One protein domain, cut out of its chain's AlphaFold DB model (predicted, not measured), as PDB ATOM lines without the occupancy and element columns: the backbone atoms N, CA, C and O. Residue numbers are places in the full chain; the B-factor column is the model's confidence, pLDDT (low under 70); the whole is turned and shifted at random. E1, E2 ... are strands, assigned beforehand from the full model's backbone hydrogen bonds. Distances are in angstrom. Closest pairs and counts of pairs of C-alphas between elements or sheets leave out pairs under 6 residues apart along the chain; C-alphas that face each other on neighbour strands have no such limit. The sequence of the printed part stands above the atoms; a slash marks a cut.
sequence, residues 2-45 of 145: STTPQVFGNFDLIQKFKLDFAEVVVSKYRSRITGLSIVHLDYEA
ATOM      1  N   SER A   2     -42.349  14.582 -30.478       39.84
ATOM      2  CA  SER A   2     -43.113  14.457 -29.230       39.84
ATOM      3  C   SER A   2     -42.612  15.492 -28.223       39.84
ATOM      4  O   SER A   2     -41.570  15.288 -27.606       39.84
ATOM      5  N   THR A   3     -43.309  16.619 -28.082       48.41
ATOM      6  CA  THR A   3     -43.070  17.568 -26.989       48.41
ATOM      7  C   THR A   3     -43.567  16.938 -25.697       48.41
ATOM      8  O   THR A   3     -44.773  16.823 -25.488       48.41
ATOM      9  N   THR A   4     -42.647  16.487 -24.847       56.41
ATOM     10  CA  THR A   4     -42.973  16.029 -23.495       56.41
ATOM     11  C   THR A   4     -43.745  17.145 -22.779       56.41
ATOM     12  O   THR A   4     -43.249  18.274 -22.754       56.41
ATOM     13  N   PRO A   5     -44.950  16.886 -22.239       62.47
ATOM     14  CA  PRO A   5     -45.719  17.915 -21.558       62.47
ATOM     15  C   PRO A   5     -44.916  18.422 -20.361       62.47
ATOM     16  O   PRO A   5     -44.479  17.644 -19.513       62.47
ATOM     17  N   GLN A   6     -44.673  19.730 -20.322       77.44
ATOM     18  CA  GLN A   6     -43.997  20.352 -19.193       77.44
ATOM     19  C   GLN A   6     -44.993  20.420 -18.031       77.44
ATOM     20  O   GLN A   6     -46.025  21.085 -18.126       77.44
ATOM     21  N   VAL A   7     -44.704  19.684 -16.960       85.50
ATOM     22  CA  VAL A   7     -45.572  19.568 -15.782       85.50
ATOM     23  C   VAL A   7     -45.004  20.417 -14.651       85.50
ATOM     24  O   VAL A   7     -43.826  20.302 -14.318       85.50
ATOM     25  N   PHE A   8     -45.859  21.222 -14.021       87.56
ATOM     26  CA  PHE A   8     -45.531  22.011 -12.834       87.56
ATOM     27  C   PHE A   8     -46.481  21.649 -11.696       87.56
ATOM     28  O   PHE A   8     -47.625  22.102 -11.648       87.56
ATOM     29  N   GLY A   9     -46.025  20.805 -10.767       89.81
ATOM     30  CA  GLY A   9     -46.882  20.306  -9.691       89.81
ATOM     31  C   GLY A   9     -48.138  19.633 -10.258       89.81
ATOM     32  O   GLY A   9     -48.028  18.630 -10.960       89.81
ATOM     33  N   ASN A  10     -49.318  20.199  -9.973       92.75
ATOM     34  CA  ASN A  10     -50.620  19.728 -10.470       92.75
ATOM     35  C   ASN A  10     -51.086  20.364 -11.800       92.75
ATOM     36  O   ASN A  10     -52.213  20.130 -12.243       92.75
ATOM     37  N   PHE A  11     -50.252  21.190 -12.420       95.19
ATOM     38  CA  PHE A  11     -50.591  21.917 -13.634       95.19
ATOM     39  C   PHE A  11     -49.858  21.342 -14.840       95.19
ATOM     40  O   PHE A  11     -48.641  21.147 -14.806       95.19
ATOM     41  N   ASP A  12     -50.605  21.128 -15.917       95.31
ATOM     42  CA  ASP A  12     -50.053  20.751 -17.212       95.31
ATOM     43  C   ASP A  12     -49.947  21.995 -18.100       95.31
ATOM     44  O   ASP A  12     -50.896  22.784 -18.193       95.31
ATOM     45  N   LEU A  13     -48.800  22.178 -18.760       96.12
ATOM     46  CA  LEU A  13     -48.647  23.186 -19.806       96.12
ATOM     47  C   LEU A  13     -49.447  22.762 -21.044       96.12
ATOM     48  O   LEU A  13     -49.148  21.748 -21.671       96.12
ATOM     49  N   ILE A  14     -50.442  23.567 -21.408       95.56
ATOM     50  CA  ILE A  14     -51.313  23.326 -22.563       95.56
ATOM     51  C   ILE A  14     -50.747  23.987 -23.817       95.56
ATOM     52  O   ILE A  14     -50.768  23.400 -24.895       95.56
ATOM     53  N   GLN A  15     -50.258  25.220 -23.687       94.88
ATOM     54  CA  GLN A  15     -49.758  25.989 -24.820       94.88
ATOM     55  C   GLN A  15     -48.716  27.005 -24.362       94.88
ATOM     56  O   GLN A  15     -48.875  27.620 -23.308       94.88
ATOM     57  N   LYS A  16     -47.673  27.206 -25.168       96.00
ATOM     58  CA  LYS A  16     -46.664  28.245 -24.963       96.00
ATOM     59  C   LYS A  16     -46.259  28.844 -26.303       96.00
ATOM     60  O   LYS A  16     -45.956  28.096 -27.227       96.00
ATOM     61  N   PHE A  17     -46.257  30.167 -26.404       95.12
ATOM     62  CA  PHE A  17     -45.834  30.883 -27.607       95.12
ATOM     63  C   PHE A  17     -45.292  32.271 -27.250       95.12
ATOM     64  O   PHE A  17     -45.677  32.851 -26.236       95.12
ATOM     65  N   LYS A  18     -44.377  32.789 -28.071       96.06
ATOM     66  CA  LYS A  18     -43.897  34.176 -27.997       96.06
ATOM     67  C   LYS A  18     -44.742  35.031 -28.946       96.06
ATOM     68  O   LYS A  18     -45.156  34.532 -29.988       96.06
ATOM     69  N   LEU A  19     -45.028  36.277 -28.572       93.81
ATOM     70  CA  LEU A  19     -45.710  37.223 -29.459       93.81
ATOM     71  C   LEU A  19     -44.724  37.797 -30.483       93.81
ATOM     72  O   LEU A  19     -43.616  38.185 -30.128       93.81
ATOM     73  N   ASP A  20     -45.139  37.901 -31.744       93.94
ATOM     74  CA  ASP A  20     -44.263  38.406 -32.814       93.94
ATOM     75  C   ASP A  20     -44.005  39.919 -32.712       93.94
ATOM     76  O   ASP A  20     -43.005  40.426 -33.210       93.94
ATOM     77  N   PHE A  21     -44.914  40.650 -32.062       92.25
ATOM     78  CA  PHE A  21     -44.899  42.113 -31.971       92.25
ATOM     79  C   PHE A  21     -44.448  42.648 -30.603       92.25
ATOM     80  O   PHE A  21     -44.414  43.862 -30.413       92.25
ATOM     81  N   ALA A  22     -44.133  41.776 -29.638       91.88
ATOM     82  CA  ALA A  22     -43.711  42.177 -28.298       91.88
ATOM     83  C   ALA A  22     -42.781  41.133 -27.658       91.88
ATOM     84  O   ALA A  22     -42.928  39.935 -27.884       91.88
ATOM     85  N   GLU A  23     -41.860  41.574 -26.799       92.81
ATOM     86  CA  GLU A  23     -41.009  40.703 -25.969       92.81
ATOM     87  C   GLU A  23     -41.821  40.092 -24.808       92.81
ATOM     88  O   GLU A  23     -41.577  40.364 -23.636       92.81
ATOM     89  N   VAL A  24     -42.843  39.300 -25.147       94.81
ATOM     90  CA  VAL A  24     -43.753  38.657 -24.191       94.81
ATOM     91  C   VAL A  24     -43.919  37.188 -24.558       94.81
ATOM     92  O   VAL A  24     -44.220  36.848 -25.709       94.81
ATOM     93  N   VAL A  25     -43.769  36.307 -23.569       96.12
ATOM     94  CA  VAL A  25     -44.043  34.874 -23.717       96.12
ATOM     95  C   VAL A  25     -45.334  34.523 -22.990       96.12
ATOM     96  O   VAL A  25     -45.455  34.683 -21.779       96.12
ATOM     97  N   VAL A  26     -46.303  33.996 -23.731       96.62
ATOM     98  CA  VAL A  26     -47.593  33.560 -23.195       96.62
ATOM     99  C   VAL A  26     -47.532  32.065 -22.908       96.62
ATOM    100  O   VAL A  26     -47.177  31.274 -23.783       96.62
ATOM    101  N   SER A  27     -47.892  31.659 -21.691       96.62
ATOM    102  CA  SER A  27     -47.999  30.251 -21.294       96.62
ATOM    103  C   SER A  27     -49.360  29.974 -20.659       96.62
ATOM    104  O   SER A  27     -49.743  30.634 -19.696       96.62
ATOM    105  N   LYS A  28     -50.089  28.984 -21.178       96.69
ATOM    106  CA  LYS A  28     -51.371  28.527 -20.635       96.69
ATOM    107  C   LYS A  28     -51.194  27.194 -19.923       96.69
ATOM    108  O   LYS A  28     -50.765  26.218 -20.535       96.69
ATOM    109  N   TYR A  29     -51.613  27.144 -18.668       96.69
ATOM    110  CA  TYR A  29     -51.602  25.957 -17.826       96.69
ATOM    111  C   TYR A  29     -53.018  25.551 -17.433       96.69
ATOM    112  O   TYR A  29     -53.912  26.398 -17.349       96.69
ATOM    113  N   ARG A  30     -53.219  24.263 -17.146       96.50
ATOM    114  CA  ARG A  30     -54.479  23.752 -16.594       96.50
ATOM    115  C   ARG A  30     -54.226  22.793 -15.437       96.50
ATOM    116  O   ARG A  30     -53.413  21.882 -15.550       96.50
ATOM    117  N   SER A  31     -54.934  22.999 -14.332       95.94
ATOM    118  CA  SER A  31     -54.942  22.092 -13.183       95.94
ATOM    119  C   SER A  31     -55.629  20.779 -13.550       95.94
ATOM    120  O   SER A  31     -56.766  20.793 -14.029       95.94
ATOM    121  N   ARG A  32     -54.982  19.645 -13.269       94.88
ATOM    122  CA  ARG A  32     -55.552  18.308 -13.526       94.88
ATOM    123  C   ARG A  32     -56.696  17.938 -12.591       94.88
ATOM    124  O   ARG A  32     -57.552  17.147 -12.960       94.88
ATOM    125  N   ILE A  33     -56.690  18.498 -11.383       95.25
ATOM    126  CA  ILE A  33     -57.677  18.165 -10.344       95.25
ATOM    127  C   ILE A  33     -58.881  19.097 -10.444       95.25
ATOM    128  O   ILE A  33     -60.016  18.644 -10.482       95.25
ATOM    129  N   THR A  34     -58.634  20.408 -10.490       94.06
ATOM    130  CA  THR A  34     -59.706  21.415 -10.409       94.06
ATOM    131  C   THR A  34     -60.155  21.926 -11.772       94.06
ATOM    132  O   THR A  34     -61.176  22.595 -11.867       94.06
ATOM    133  N   GLY A  35     -59.380  21.685 -12.832       94.00
ATOM    134  CA  GLY A  35     -59.638  22.254 -14.154       94.00
ATOM    135  C   GLY A  35     -59.312  23.748 -14.286       94.00
ATOM    136  O   GLY A  35     -59.426  24.263 -15.403       94.00
ATOM    137  N   LEU A  36     -58.877  24.419 -13.206       94.38
ATOM    138  CA  LEU A  36     -58.473  25.831 -13.191       94.38
ATOM    139  C   LEU A  36     -57.453  26.111 -14.295       94.38
ATOM    140  O   LEU A  36     -56.450  25.403 -14.411       94.38
ATOM    141  N   SER A  37     -57.708  27.151 -15.083       95.75
ATOM    142  CA  SER A  37     -56.800  27.602 -16.135       95.75
ATOM    143  C   SER A  37     -56.005  28.813 -15.664       95.75
ATOM    144  O   SER A  37     -56.576  29.739 -15.098       95.75
ATOM    145  N   ILE A  38     -54.699  28.808 -15.922       95.50
ATOM    146  CA  ILE A  38     -53.801  29.930 -15.632       95.50
ATOM    147  C   ILE A  38     -53.184  30.379 -16.947       95.50
ATOM    148  O   ILE A  38     -52.656  29.556 -17.696       95.50
ATOM    149  N   VAL A  39     -53.232  31.677 -17.218       96.31
ATOM    150  CA  VAL A  39     -52.497  32.295 -18.322       96.31
ATOM    151  C   VAL A  39     -51.420  33.174 -17.710       96.31
ATOM    152  O   VAL A  39     -51.724  34.122 -16.993       96.31
ATOM    153  N   HIS A  40     -50.166  32.823 -17.962       95.12
ATOM    154  CA  HIS A  40     -49.000  33.567 -17.511       95.12
ATOM    155  C   HIS A  40     -48.410  34.338 -18.689       95.12
ATOM    156  O   HIS A  40     -48.090  33.745 -19.724       95.12
ATOM    157  N   LEU A  41     -48.291  35.651 -18.519       94.88
ATOM    158  CA  LEU A  41     -47.643  36.563 -19.451       94.88
ATOM    159  C   LEU A  41     -46.282  36.915 -18.863       94.88
ATOM    160  O   LEU A  41     -46.208  37.641 -17.878       94.88
ATOM    161  N   ASP A  42     -45.229  36.366 -19.451       92.88
ATOM    162  CA  ASP A  42     -43.854  36.574 -19.012       92.88
ATOM    163  C   ASP A  42     -43.242  37.735 -19.802       92.88
ATOM    164  O   ASP A  42     -43.054  37.631 -21.020       92.88
ATOM    165  N   TYR A  43     -43.029  38.859 -19.117       90.69
ATOM    166  CA  TYR A  43     -42.413  40.072 -19.645       90.69
ATOM    167  C   TYR A  43     -41.769  40.878 -18.513       90.69
ATOM    168  O   TYR A  43     -42.226  40.848 -17.370       90.69
ATOM    169  N   GLU A  44     -40.709  41.621 -18.828       89.56
ATOM    170  CA  GLU A  44     -40.007  42.435 -17.836       89.56
ATOM    171  C   GLU A  44     -40.773  43.737 -17.572       89.56
ATOM    172  O   GLU A  44     -40.880  44.611 -18.436       89.56
ATOM    173  N   ALA A  45     -41.326  43.870 -16.366       88.06
ATOM    174  CA  ALA A  45     -41.990  45.086 -15.919       88.06
ATOM    175  C   ALA A  45     -41.902  45.260 -14.398       88.06
ATOM    176  O   ALA A  45     -41.881  44.280 -13.655       88.06
TER     177      ALA A  45
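Overview. This is residues 2 to 45 of the 145 residues of the protein "Cytoplasmic protein" of Lentinula edodes (UniProt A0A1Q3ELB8). A single small sheet of three antiparallel strands makes a flat, twisted slab with both faces bare, the chain folding back on itself at each end of the slab. Residues 2 to 6 form a tail that leads away from the sheet near the beginning of E1. The printed part has 44 residues, with three named strands in the order E1, E2, E3 along the chain and also across the sheet, and no named helix; the class is all strand, with 21 residues in named elements, under half of the total. The whole is loose, with a radius of gyration of the C-alphas of 11.7 A, and spans 34 by 26 by 13 A.

Arrangement. The sheet is a meander, each strand the antiparallel neighbour of the one before. Its inner strand is E2, residues 25 to 31. Edge strand E1, residues 11 to 18, forms a hairpin with E2 at 164 degrees between directions; C-alphas 18 and 25 face each other at 4.3 A, and N 14 and O 28 are within hydrogen-bond range at 2.8 A. Edge strand E3, residues 37 to 42, forms a hairpin with E2 at 158 degrees; C-alphas 30 and 37 face each other at 4.5 A, and N 40 and O 27 are 2.8 A apart, within hydrogen-bond range. Residues 7 to 8 pair, antiparallel, with residues 11 to 12 of E1.

Along the chain. E1 begins at C-alpha 11, (-50.591, 21.917, -13.634), is 20.0 A long and bends by 58 degrees at residue 14. E2 is 19.8 A long. E3 is 16.0 A long and ends at C-alpha 42, (-43.854, 36.574, -19.012).

Size, cuts and confidence. The C-alphas farthest apart, of Phe 21 and Ile 33, are 34.7 A apart. The printed part has no cut; the link E1 to E2 is short and the link E2 to E3 tight. Mean pLDDT of the printed part is 89.8, and residues 2 to 5 are under 70.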